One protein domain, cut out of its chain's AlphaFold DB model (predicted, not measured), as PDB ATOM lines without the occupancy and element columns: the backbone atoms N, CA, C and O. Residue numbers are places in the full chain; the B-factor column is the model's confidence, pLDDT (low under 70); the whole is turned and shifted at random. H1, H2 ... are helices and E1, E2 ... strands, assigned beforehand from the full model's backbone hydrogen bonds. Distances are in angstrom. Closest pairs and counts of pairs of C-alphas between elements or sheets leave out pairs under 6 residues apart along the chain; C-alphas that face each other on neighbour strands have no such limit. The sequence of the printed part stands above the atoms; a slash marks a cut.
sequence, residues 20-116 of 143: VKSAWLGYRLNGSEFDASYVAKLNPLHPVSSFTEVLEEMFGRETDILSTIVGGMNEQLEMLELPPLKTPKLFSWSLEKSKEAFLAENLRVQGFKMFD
ATOM      1  N   VAL A  20     119.416 159.226 113.385       86.88
ATOM      2  CA  VAL A  20     120.636 159.432 112.589       86.88
ATOM      3  C   VAL A  20     120.900 158.210 111.706       86.88
ATOM      4  O   VAL A  20     120.992 157.084 112.202       86.88
ATOM      5  N   LYS A  21     121.063 158.417 110.398       90.31
ATOM      6  CA  LYS A  21     121.380 157.376 109.405       90.31
ATOM      7  C   LYS A  21     122.553 157.804 108.528       90.31
ATOM      8  O   LYS A  21     122.739 158.984 108.267       90.31
ATOM      9  N   SER A  22     123.361 156.846 108.080       91.06
ATOM     10  CA  SER A  22     124.394 157.081 107.063       91.06
ATOM     11  C   SER A  22     123.911 156.602 105.701       91.06
ATOM     12  O   SER A  22     123.377 155.497 105.612       91.06
ATOM     13  N   ALA A  23     124.161 157.387 104.659       90.19
ATOM     14  CA  ALA A  23     123.913 157.018 103.271       90.19
ATOM     15  C   ALA A  23     125.249 156.887 102.530       90.19
ATOM     16  O   ALA A  23     126.121 157.742 102.675       90.19
ATOM     17  N   TRP A  24     125.400 155.820 101.750       92.06
ATOM     18  CA  TRP A  24     126.551 155.579 100.880       92.06
ATOM     19  C   TRP A  24     126.065 155.579  99.439       92.06
ATOM     20  O   TRP A  24     125.038 154.967  99.142       92.06
ATOM     21  N   LEU A  25     126.777 156.278  98.564       91.06
ATOM     22  CA  LEU A  25     126.408 156.435  97.167       91.06
ATOM     23  C   LEU A  25     127.635 156.215  96.291       91.06
ATOM     24  O   LEU A  25     128.562 157.016  96.337       91.06
ATOM     25  N   GLY A  26     127.596 155.170  95.470       92.50
ATOM     26  CA  GLY A  26     128.488 155.028  94.325       92.50
ATOM     27  C   GLY A  26     127.857 155.699  93.106       92.50
ATOM     28  O   GLY A  26     126.676 155.481  92.823       92.50
ATOM     29  N   TYR A  27     128.604 156.528  92.388       90.25
ATOM     30  CA  TYR A  27     128.139 157.189  91.170       90.25
ATOM     31  C   TYR A  27     129.244 157.252  90.118       90.25
ATOM     32  O   TYR A  27     130.432 157.189  90.421       90.25
ATOM     33  N   ARG A  28     128.848 157.384  88.849       94.38
ATOM     34  CA  ARG A  28     129.783 157.486  87.727       94.38
ATOM     35  C   ARG A  28     129.675 158.857  87.081       94.38
ATOM     36  O   ARG A  28     128.597 159.238  86.630       94.38
ATOM     37  N   LEU A  29     130.793 159.567  86.993       91.81
ATOM     38  CA  LEU A  29     130.891 160.878  86.356       91.81
ATOM     39  C   LEU A  29     132.026 160.852  85.328       91.81
ATOM     40  O   LEU A  29     133.147 160.466  85.645       91.81
ATOM     41  N   ASN A  30     131.734 161.230  84.081       93.25
ATOM     42  CA  ASN A  30     132.704 161.247  82.973       93.25
ATOM     43  C   ASN A  30     133.481 159.924  82.797       93.25
ATOM     44  O   ASN A  30     134.674 159.918  82.515       93.25
ATOM     45  N   GLY A  31     132.806 158.788  83.004       91.19
ATOM     46  CA  GLY A  31     133.405 157.453  82.887       91.19
ATOM     47  C   GLY A  31     134.242 157.003  84.089       91.19
ATOM     48  O   GLY A  31     134.651 155.848  84.111       91.19
ATOM     49  N   SER A  32     134.445 157.859  85.093       92.56
ATOM     50  CA  SER A  32     135.113 157.513  86.353       92.56
ATOM     51  C   SER A  32     134.085 157.198  87.443       92.56
ATOM     52  O   SER A  32     133.049 157.862  87.524       92.56
ATOM     53  N   GLU A  33     134.355 156.179  88.255       94.00
ATOM     54  CA  GLU A  33     133.525 155.796  89.401       94.00
ATOM     55  C   GLU A  33     133.995 156.509  90.671       94.00
ATOM     56  O   GLU A  33     135.193 156.673  90.903       94.00
ATOM     57  N   PHE A  34     133.035 156.948  91.480       93.38
ATOM     58  CA  PHE A  34     133.247 157.699  92.709       93.38
ATOM     59  C   PHE A  34     132.332 157.172  93.806       93.38
ATOM     60  O   PHE A  34     131.184 156.823  93.540       93.38
ATOM     61  N   ASP A  35     132.817 157.229  95.044       92.38
ATOM     62  CA  ASP A  35     132.027 156.945  96.235       92.38
ATOM     63  C   ASP A  35     131.860 158.212  97.077       92.38
ATOM     64  O   ASP A  35     132.804 158.974  97.294       92.38
ATOM     65  N   ALA A  36     130.652 158.417  97.593       91.31
ATOM     66  CA  ALA A  36     130.328 159.472  98.539       91.31
ATOM     67  C   ALA A  36     129.575 158.909  99.746       91.31
ATOM     68  O   ALA A  36     128.845 157.918  99.659       91.31
ATOM     69  N   SER A  37     129.742 159.564 100.895       94.81
ATOM     70  CA  SER A  37     129.067 159.176 102.127       94.81
ATOM     71  C   SER A  37     128.551 160.382 102.895       94.81
ATOM     72  O   SER A  37     129.258 161.372 103.081       94.81
ATOM     73  N   TYR A  38     127.326 160.251 103.392       95.31
ATOM     74  CA  TYR A  38     126.586 161.314 104.053       95.31
ATOM     75  C   TYR A  38     125.960 160.820 105.354       95.31
ATOM     76  O   TYR A  38     125.751 159.619 105.552       95.31
ATOM     77  N   VAL A  39     125.633 161.754 106.241       95.38
ATOM     78  CA  VAL A  39     124.849 161.507 107.451       95.38
ATOM     79  C   VAL A  39     123.565 162.314 107.377       95.38
ATOM     80  O   VAL A  39     123.607 163.530 107.252       95.38
ATOM     81  N   ALA A  40     122.430 161.634 107.471       93.62
ATOM     82  CA  ALA A  40     121.122 162.249 107.610       93.62
ATOM     83  C   ALA A  40     120.693 162.202 109.079       93.62
ATOM     84  O   ALA A  40     120.759 161.140 109.708       93.62
ATOM     85  N   LYS A  41     120.238 163.332 109.615       91.75
ATOM     86  CA  LYS A  41     119.582 163.420 110.923       91.75
ATOM     87  C   LYS A  41     118.149 163.881 110.708       91.75
ATOM     88  O   LYS A  41     117.928 164.843 109.982       91.75
ATOM     89  N   LEU A  42     117.202 163.157 111.291       88.56
ATOM     90  CA  LEU A  42     115.767 163.347 111.089       88.56
ATOM     91  C   LEU A  42     115.071 163.500 112.445       88.56
ATOM     92  O   LEU A  42     115.429 162.799 113.405       88.56
ATOM     93  N   ASN A  43     114.049 164.353 112.502       84.88
ATOM     94  CA  ASN A  43     113.074 164.357 113.589       84.88
ATOM     95  C   ASN A  43     112.407 162.963 113.664       84.88
ATOM     96  O   ASN A  43     111.906 162.473 112.647       84.88
ATOM     97  N   PRO A  44     112.412 162.284 114.826       78.62
ATOM     98  CA  PRO A  44     111.865 160.938 114.970       78.62
ATOM     99  C   PRO A  44     110.334 160.920 115.070       78.62
ATOM    100  O   PRO A  44     109.776 159.839 115.245       78.62
ATOM    101  N   LEU A  45     109.667 162.078 114.954       76.31
ATOM    102  CA  LEU A  45     108.214 162.230 115.016       76.31
ATOM    103  C   LEU A  45     107.637 161.693 116.326       76.31
ATOM    104  O   LEU A  45     106.821 160.769 116.341       76.31
ATOM    105  N   HIS A  46     108.091 162.266 117.441       72.00
ATOM    106  CA  HIS A  46     107.613 161.863 118.760       72.00
ATOM    107  C   HIS A  46     106.090 161.974 118.881       72.00
ATOM    108  O   HIS A  46     105.498 162.913 118.341       72.00
ATOM    109  N   PRO A  47     105.443 161.058 119.627       75.25
ATOM    110  CA  PRO A  47     104.033 161.191 119.954       75.25
ATOM    111  C   PRO A  47     103.738 162.548 120.595       75.25
ATOM    112  O   PRO A  47     104.541 163.078 121.367       75.25
ATOM    113  N   VAL A  48     102.554 163.085 120.302       77.56
ATOM    114  CA  VAL A  48     102.113 164.364 120.864       77.56
ATOM    115  C   VAL A  48     102.100 164.273 122.391       77.56
ATOM    116  O   VAL A  48     101.466 163.395 122.977       77.56
ATOM    117  N   SER A  49     102.814 165.187 123.036       80.69
ATOM    118  CA  SER A  49     102.927 165.318 124.484       80.69
ATOM    119  C   SER A  49     102.997 166.799 124.862       80.69
ATOM    120  O   SER A  49     103.126 167.671 124.005       80.69
ATOM    121  N   SER A  50     102.972 167.104 126.160       78.19
ATOM    122  CA  SER A  50     103.165 168.475 126.653       78.19
ATOM    123  C   SER A  50     104.529 169.081 126.293       78.19
ATOM    124  O   SER A  50     104.708 170.283 126.437       78.19
ATOM    125  N   PHE A  51     105.490 168.266 125.846       75.75
ATOM    126  CA  PHE A  51     106.826 168.706 125.444       75.75
ATOM    127  C   PHE A  51     106.995 168.834 123.926       75.75
ATOM    128  O   PHE A  51     108.081 169.193 123.483       75.75
ATOM    129  N   THR A  52     105.959 168.549 123.126       77.06
ATOM    130  CA  THR A  52     106.064 168.535 121.658       77.06
ATOM    131  C   THR A  52     106.580 169.855 121.098       77.06
ATOM    132  O   THR A  52     107.526 169.833 120.326       77.06
ATOM    133  N   GLU A  53     106.042 170.992 121.537       75.56
ATOM    134  CA  GLU A  53     106.464 172.310 121.042       75.56
ATOM    135  C   GLU A  53     107.940 172.612 121.350       75.56
ATOM    136  O   GLU A  53     108.685 173.059 120.483       75.56
ATOM    137  N   VAL A  54     108.391 172.285 122.566       78.31
ATOM    138  CA  VAL A  54     109.790 172.470 122.984       78.31
ATOM    139  C   VAL A  54     110.726 171.552 122.195       78.31
ATOM    140  O   VAL A  54     111.798 171.978 121.770       78.31
ATOM    141  N   LEU A  55     110.334 170.292 121.987       74.00
ATOM    142  CA  LEU A  55     111.111 169.324 121.211       74.00
ATOM    143  C   LEU A  55     111.224 169.749 119.744       74.00
ATOM    144  O   LEU A  55     112.320 169.713 119.189       74.00
ATOM    145  N   GLU A  56     110.124 170.197 119.137       74.75
ATOM    146  CA  GLU A  56     110.095 170.742 117.773       74.75
ATOM    147  C   GLU A  56     111.060 171.927 117.623       74.75
ATOM    148  O   GLU A  56     111.894 171.929 116.715       74.75
ATOM    149  N   GLU A  57     111.032 172.884 118.555       76.25
ATOM    150  CA  GLU A  57     111.963 174.021 118.551       76.25
ATOM    151  C   GLU A  57     113.433 173.568 118.669       76.25
ATOM    152  O   GLU A  57     114.325 174.097 117.998       76.25
ATOM    153  N   MET A  58     113.707 172.555 119.497       77.88
ATOM    154  CA  MET A  58     115.059 172.022 119.676       77.88
ATOM    155  C   MET A  58     115.618 171.359 118.408       77.88
ATOM    156  O   MET A  58     116.828 171.451 118.178       77.88
ATOM    157  N   PHE A  59     114.782 170.729 117.574       76.06
ATOM    158  CA  PHE A  59     115.237 170.096 116.328       76.06
ATOM    159  C   PHE A  59     115.630 171.097 115.250       76.06
ATOM    160  O   PHE A  59     116.650 170.905 114.580       76.06
ATOM    161  N   GLY A  60     114.850 172.168 115.091       82.75
ATOM    162  CA  GLY A  60     115.172 173.236 114.145       82.75
ATOM    163  C   GLY A  60     116.485 173.931 114.503       82.75
ATOM    164  O   GLY A  60     117.307 174.205 113.632       82.75
ATOM    165  N   ARG A  61     116.748 174.105 115.805       87.75
ATOM    166  CA  ARG A  61     117.889 174.878 116.310       87.75
ATOM    167  C   ARG A  61     119.251 174.376 115.834       87.75
ATOM    168  O   ARG A  61     120.108 175.185 115.494       87.75
ATOM    169  N   GLU A  62     119.492 173.067 115.830       88.75
ATOM    170  CA  GLU A  62     120.776 172.523 115.354       88.75
ATOM    171  C   GLU A  62     120.982 172.811 113.864       88.75
ATOM    172  O   GLU A  62     122.059 173.256 113.461       88.75
ATOM    173  N   THR A  63     119.933 172.603 113.065       90.69
ATOM    174  CA  THR A  63     119.925 172.897 111.631       90.69
ATOM    175  C   THR A  63     120.165 174.383 111.379       90.69
ATOM    176  O   THR A  63     121.007 174.726 110.550       90.69
ATOM    177  N   ASP A  64     119.497 175.265 112.122       91.50
ATOM    178  CA  ASP A  64     119.668 176.719 112.029       91.50
ATOM    179  C   ASP A  64     121.084 177.158 112.402       91.50
ATOM    180  O   ASP A  64     121.702 177.950 111.688       91.50
ATOM    181  N   ILE A  65     121.645 176.617 113.487       91.50
ATOM    182  CA  ILE A  65     123.017 176.927 113.907       91.50
ATOM    183  C   ILE A  65     124.012 176.507 112.820       91.50
ATOM    184  O   ILE A  65     124.879 177.295 112.450       91.50
ATOM    185  N   LEU A  66     123.905 175.280 112.309       92.12
ATOM    186  CA  LEU A  66     124.847 174.757 111.320       92.12
ATOM    187  C   LEU A  66     124.695 175.424 109.944       92.12
ATOM    188  O   LEU A  66     125.700 175.629 109.266       92.12
ATOM    189  N   SER A  67     123.473 175.763 109.530       92.00
ATOM    190  CA  SER A  67     123.208 176.369 108.217       92.00
ATOM    191  C   SER A  67     123.423 177.879 108.214       92.00
ATOM    192  O   SER A  67     124.145 178.389 107.365       92.00
ATOM    193  N   THR A  68     122.838 178.597 109.173       91.38
ATOM    194  CA  THR A  68     122.801 180.062 109.171       91.38
ATOM    195  C   THR A  68     124.005 180.640 109.900       91.38
ATOM    196  O   THR A  68     124.771 181.408 109.325       91.38
ATOM    197  N   ILE A  69     124.209 180.252 111.163       91.69
ATOM    198  CA  ILE A  69     125.253 180.861 112.001       91.69
ATOM    199  C   ILE A  69     126.642 180.418 111.540       91.69
ATOM    200  O   ILE A  69     127.494 181.245 111.225       91.69
ATOM    201  N   VAL A  70     126.876 179.108 111.474       92.75
ATOM    202  CA  VAL A  70     128.162 178.545 111.046       92.75
ATOM    203  C   VAL A  70     128.419 178.820 109.564       92.75
ATOM    204  O   VAL A  70     129.559 179.109 109.202       92.75
ATOM    205  N   GLY A  71     127.380 178.777 108.721       92.50
ATOM    206  CA  GLY A  71     127.470 179.154 107.309       92.50
ATOM    207  C   GLY A  71     127.988 180.581 107.135       92.50
ATOM    208  O   GLY A  71     129.067 180.768 106.575       92.50
ATOM    209  N   GLY A  72     127.303 181.565 107.727       91.81
ATOM    210  CA  GLY A  72     127.715 182.970 107.655       91.81
ATOM    211  C   GLY A  72     129.100 183.232 108.264       91.81
ATOM    212  O   GLY A  72     129.889 184.000 107.717       91.81
ATOM    213  N   MET A  73     129.460 182.548 109.356       92.06
ATOM    214  CA  MET A  73     130.817 182.637 109.913       92.06
ATOM    215  C   MET A  73     131.886 182.112 108.951       92.06
ATOM    216  O   MET A  73     132.970 182.690 108.867       92.06
ATOM    217  N   ASN A  74     131.613 181.014 108.246       93.44
ATOM    218  CA  ASN A  74     132.555 180.437 107.293       93.44
ATOM    219  C   ASN A  74     132.724 181.318 106.049       93.44
ATOM    220  O   ASN A  74     133.858 181.477 105.605       93.44
ATOM    221  N   GLU A  75     131.658 181.956 105.559       92.38
ATOM    222  CA  GLU A  75     131.736 182.959 104.484       92.38
ATOM    223  C   GLU A  75     132.642 184.135 104.886       92.38
ATOM    224  O   GLU A  75     133.524 184.557 104.136       92.38
ATOM    225  N   GLN A  76     132.499 184.633 106.117       90.31
ATOM    226  CA  GLN A  76     133.374 185.683 106.643       90.31
ATOM    227  C   GLN A  76     134.829 185.234 106.808       90.31
ATOM    228  O   GLN A  76     135.747 186.032 106.613       90.31
ATOM    229  N   LEU A  77     135.063 183.984 107.214       91.56
ATOM    230  CA  LEU A  77     136.412 183.426 107.311       91.56
ATOM    231  C   LEU A  77     137.058 183.312 105.929       91.56
ATOM    232  O   LEU A  77     138.223 183.673 105.793       91.56
ATOM    233  N   GLU A  78     136.294 182.900 104.920       93.31
ATOM    234  CA  GLU A  78     136.748 182.817 103.533       93.31
ATOM    235  C   GLU A  78     137.156 184.191 102.983       93.31
ATOM    236  O   GLU A  78     138.249 184.321 102.437       93.31
ATOM    237  N   MET A  79     136.360 185.241 103.228       92.50
ATOM    238  CA  MET A  79     136.714 186.620 102.843       92.50
ATOM    239  C   MET A  79     138.024 187.124 103.471       92.50
ATOM    240  O   MET A  79     138.658 188.030 102.934       92.50
ATOM    241  N   LEU A  80     138.413 186.573 104.621       91.94
ATOM    242  CA  LEU A  80     139.640 186.921 105.340       91.94
ATOM    243  C   LEU A  80     140.795 185.950 105.050       91.94
ATOM    244  O   LEU A  80     141.811 186.011 105.742       91.94
ATOM    245  N   GLU A  81     140.629 185.034 104.092       94.25
ATOM    246  CA  GLU A  81     141.590 183.968 103.771       94.25
ATOM    247  C   GLU A  81     141.937 183.077 104.982       94.25
ATOM    248  O   GLU A  81     143.028 182.512 105.100       94.25
ATOM    249  N   LEU A  82     140.993 182.941 105.914       92.69
ATOM    250  CA  LEU A  82     141.117 182.091 107.089       92.69
ATOM    251  C   LEU A  82     140.447 180.734 106.840       92.69
ATOM    252  O   LEU A  82     139.450 180.646 106.122       92.69
ATOM    253  N   PRO A  83     140.940 179.653 107.474       94.25
ATOM    254  CA  PRO A  83     140.292 178.352 107.359       94.25
ATOM    255  C   PRO A  83     138.860 178.412 107.914       94.25
ATOM    256  O   PRO A  83     138.609 179.184 108.839       94.25
ATOM    257  N   PRO A  84     137.930 177.565 107.450       93.88
ATOM    258  CA  PRO A  84     136.600 177.474 108.044       93.88
ATOM    259  C   PRO A  84     136.655 176.938 109.486       93.88
ATOM    260  O   PRO A  84     137.683 176.431 109.964       93.88
ATOM    261  N   LEU A  85     135.552 177.071 110.214       93.88
ATOM    262  CA  LEU A  85     135.341 176.383 111.484       93.88
ATOM    263  C   LEU A  85     135.331 174.868 111.267       93.88
ATOM    264  O   LEU A  85     134.870 174.371 110.237       93.88
ATOM    265  N   LYS A  86     135.836 174.116 112.249       92.81
ATOM    266  CA  LYS A  86     135.844 172.646 112.186       92.81
ATOM    267  C   LYS A  86     134.484 172.064 112.565       92.81
ATOM    268  O   LYS A  86     134.318 171.465 113.626       92.81
ATOM    269  N   THR A  87     133.521 172.248 111.676       92.81
ATOM    270  CA  THR A  87     132.145 171.749 111.772       92.81
ATOM    271  C   THR A  87     131.833 170.847 110.576       92.81
ATOM    272  O   THR A  87     132.414 171.052 109.509       92.81
ATOM    273  N   PRO A  88     130.910 169.874 110.703       93.75
ATOM    274  CA  PRO A  88     130.436 169.122 109.546       93.75
ATOM    275  C   PRO A  88     129.841 170.066 108.496       93.75
ATOM    276  O   PRO A  88     129.082 170.974 108.844       93.75
ATOM    277  N   LYS A  89     130.135 169.831 107.218       92.88
ATOM    278  CA  LYS A  89     129.455 170.550 106.130       92.88
ATOM    279  C   LYS A  89     128.002 170.094 106.017       92.88
ATOM    280  O   LYS A  89     127.735 168.894 106.090       92.88
ATOM    281  N   LEU A  90     127.083 171.032 105.797       94.44
ATOM    282  CA  LEU A  90     125.702 170.735 105.421       94.44
ATOM    283  C   LEU A  90     125.548 170.745 103.901       94.44
ATOM    284  O   LEU A  90     126.092 171.610 103.221       94.44
ATOM    285  N   PHE A  91     124.780 169.790 103.382       93.31
ATOM    286  CA  PHE A  91     124.474 169.671 101.954       93.31
ATOM    287  C   PHE A  91     123.013 169.989 101.637       93.31
ATOM    288  O   PHE A  91     122.711 170.480 100.554       93.31
ATOM    289  N   SER A  92     122.097 169.682 102.556       93.06
ATOM    290  CA  SER A  92     120.665 169.951 102.409       93.06
ATOM    291  C   SER A  92     119.990 169.913 103.775       93.06
ATOM    292  O   SER A  92     120.466 169.212 104.668       93.06
ATOM    293  N   TRP A  93     118.900 170.655 103.955       94.19
ATOM    294  CA  TRP A  93     118.127 170.652 105.190       94.19
ATOM    295  C   TRP A  93     116.671 171.071 104.974       94.19
ATOM    296  O   TRP A  93     116.320 171.675 103.964       94.19
ATOM    297  N   SER A  94     115.836 170.729 105.950       91.12
ATOM    298  CA  SER A  94     114.434 171.098 106.080       91.12
ATOM    299  C   SER A  94     114.200 171.606 107.498       91.12
ATOM    300  O   SER A  94     114.576 170.947 108.468       91.12
ATOM    301  N   LEU A  95     113.563 172.771 107.594       87.94
ATOM    302  CA  LEU A  95     113.040 173.359 108.830       87.94
ATOM    303  C   LEU A  95     111.506 173.312 108.851       87.94
ATOM    304  O   LEU A  95     110.872 173.959 109.680       87.94
ATOM    305  N   GLU A  96     110.892 172.597 107.898       87.81
ATOM    306  CA  GLU A  96     109.446 172.416 107.891       87.81
ATOM    307  C   GLU A  96     109.041 171.694 109.174       87.81
ATOM    308  O   GLU A  96     109.609 170.655 109.521       87.81
ATOM    309  N   LYS A  97     108.049 172.263 109.864       81.06
ATOM    310  CA  LYS A  97     107.562 171.751 111.137       81.06
ATOM    311  C   LYS A  97     107.185 170.270 111.024       81.06
ATOM    312  O   LYS A  97     106.471 169.877 110.099       81.06
ATOM    313  N   SER A  98     107.660 169.465 111.970       80.38
ATOM    314  CA  SER A  98     107.499 168.004 111.997       80.38
ATOM    315  C   SER A  98     108.159 167.272 110.817       80.38
ATOM    316  O   SER A  98     107.918 166.088 110.610       80.38
ATOM    317  N   LYS A  99     108.987 167.936 110.013       85.88
ATOM    318  CA  LYS A  99     109.816 167.331 108.957       85.88
ATOM    319  C   LYS A  99     111.232 167.900 109.003       85.88
ATOM    320  O   LYS A  99     111.891 168.044 107.969       85.88
ATOM    321  N   GLU A 100     111.689 168.240 110.201       89.25
ATOM    322  CA  GLU A 100     113.013 168.778 110.440       89.25
ATOM    323  C   GLU A 100     114.042 167.694 110.140       89.25
ATOM    324  O   GLU A 100     113.992 166.574 110.666       89.25
ATOM    325  N   ALA A 101     114.969 168.019 109.251       90.81
ATOM    326  CA  ALA A 101     115.999 167.093 108.835       90.81
ATOM    327  C   ALA A 101     117.184 167.836 108.238       90.81
ATOM    328  O   ALA A 101     117.027 168.902 107.651       90.81
ATOM    329  N   PHE A 102     118.363 167.230 108.297       93.50
ATOM    330  CA  PHE A 102     119.503 167.700 107.525       93.50
ATOM    331  C   PHE A 102     120.373 166.553 107.033       93.50
ATOM    332  O   PHE A 102     120.437 165.479 107.637       93.50
ATOM    333  N   LEU A 103     121.063 166.814 105.928       95.12
ATOM    334  CA  LEU A 103     122.088 165.977 105.334       95.12
ATOM    335  C   LEU A 103     123.443 166.665 105.511       95.12
ATOM    336  O   LEU A 103     123.642 167.789 105.047       95.12
ATOM    337  N   ALA A 104     124.371 165.975 106.160       95.44
ATOM    338  CA  ALA A 104     125.682 166.481 106.527       95.44
ATOM    339  C   ALA A 104     126.819 165.554 106.082       95.44
ATOM    340  O   ALA A 104     126.624 164.390 105.713       95.44
ATOM    341  N   GLU A 105     128.034 166.082 106.163       95.50
ATOM    342  CA  GLU A 105     129.290 165.366 105.975       95.50
ATOM    343  C   GLU A 105     129.422 164.163 106.913       95.50
ATOM    344  O   GLU A 105     129.244 164.257 108.132       95.50
ATOM    345  N   ASN A 106     129.793 163.009 106.350       95.25
ATOM    346  CA  ASN A 106     130.082 161.829 107.153       95.25
ATOM    347  C   ASN A 106     131.509 161.867 107.719       95.25
ATOM    348  O   ASN A 106     132.437 161.272 107.171       95.25
ATOM    349  N   LEU A 107     131.661 162.486 108.890       93.81
ATOM    350  CA  LEU A 107     132.945 162.583 109.596       93.81
ATOM    351  C   LEU A 107     133.560 161.227 109.983       93.81
ATOM    352  O   LEU A 107     134.761 161.143 110.240       93.81
ATOM    353  N   ARG A 108     132.785 160.133 109.982       92.19
ATOM    354  CA  ARG A 108     133.333 158.789 110.238       92.19
ATOM    355  C   ARG A 108     134.324 158.356 109.160       92.19
ATOM    356  O   ARG A 108     135.261 157.632 109.478       92.19
ATOM    357  N   VAL A 109     134.158 158.833 107.922       92.31
ATOM    358  CA  VAL A 109     135.101 158.573 106.818       92.31
ATOM    359  C   VAL A 109     136.464 159.219 107.093       92.31
ATOM    360  O   VAL A 109     137.491 158.679 106.704       92.31
ATOM    361  N   GLN A 110     136.488 160.320 107.847       90.19
ATOM    362  CA  GLN A 110     137.714 160.996 108.282       90.19
ATOM    363  C   GLN A 110     138.288 160.420 109.592       90.19
ATOM    364  O   GLN A 110     139.241 160.959 110.147       90.19
ATOM    365  N   GLY A 111     137.712 159.334 110.119       91.31
ATOM    366  CA  GLY A 111     138.182 158.673 111.339       91.31
ATOM    367  C   GLY A 111     137.655 159.268 112.649       91.31
ATOM    368  O   GLY A 111     138.036 158.784 113.717       91.31
ATOM    369  N   PHE A 112     136.754 160.259 112.606       90.88
ATOM    370  CA  PHE A 112     136.126 160.784 113.818       90.88
ATOM    371  C   PHE A 112     135.231 159.735 114.483       90.88
ATOM    372  O   PHE A 112     134.495 158.988 113.829       90.88
ATOM    373  N   LYS A 113     135.269 159.715 115.814       89.56
ATOM    374  CA  LYS A 113     134.453 158.841 116.659       89.56
ATOM    375  C   LYS A 113     133.799 159.671 117.752       89.56
ATOM    376  O   LYS A 113     134.385 160.636 118.235       89.56
ATOM    377  N   MET A 114     132.590 159.279 118.144       87.19
ATOM    378  CA  MET A 114     131.928 159.886 119.293       87.19
ATOM    379  C   MET A 114     132.759 159.601 120.543       87.19
ATOM    380  O   MET A 114     133.037 158.442 120.857       87.19
ATOM    381  N   PHE A 115     133.182 160.662 121.223       88.50
ATOM    382  CA  PHE A 115     133.952 160.541 122.450       88.50
ATOM    383  C   PHE A 115     133.053 160.073 123.603       88.50
ATOM    384  O   PHE A 115     131.901 160.493 123.721       88.50
ATOM    385  N   ASP A 116     133.577 159.200 124.464       88.56
ATOM    386  CA  ASP A 116     132.853 158.743 125.648       88.56
ATOM    387  C   ASP A 116     132.819 159.854 126.701       88.56
ATOM    388  O   ASP A 116     133.801 160.090 127.402       88.56
TER     389      ASP A 116
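This is residues 20 to 116 of the 143 residues of an uncharacterized protein of Armadillidium vulgare (UniProt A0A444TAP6). A twisted antiparallel sheet, E1 E2 E4 E3, has helix H1 slanting over one face of E4 and E3; residues 28 to 33 and 110 to 116 stick out. The printed part has 97 residues, class mixed, with named elements E1 E2 H1 E3 E4 H2 in order. It is loose, radius of gyration of the C-alphas 16.3 A, spans 52 by 36 by 32 A.

E1, residues 20 to 29, begins at C-alpha (120.636, 159.432, 112.589). E2 is 32 to 42, H1 52 to 79, 40.3 A long, E3 90 to 94, E4 101 to 105, and H2 107 to 110, ending at C-alpha (137.714, 160.996, 108.282).

Hairpin E1 and E2 has N 25 and O 36 within hydrogen-bond range, 2.9 A. H1 has a height over the sheet of 10.8 A; its closest C-alphas to E4 are Thr 63 and Phe 102, 6.6 A. In H1, 20 of 24 O i to N i+4 pairs are within range. H2 only grazes the sheet.

The printed part has no cut; no printed residue is under 70 in pLDDT.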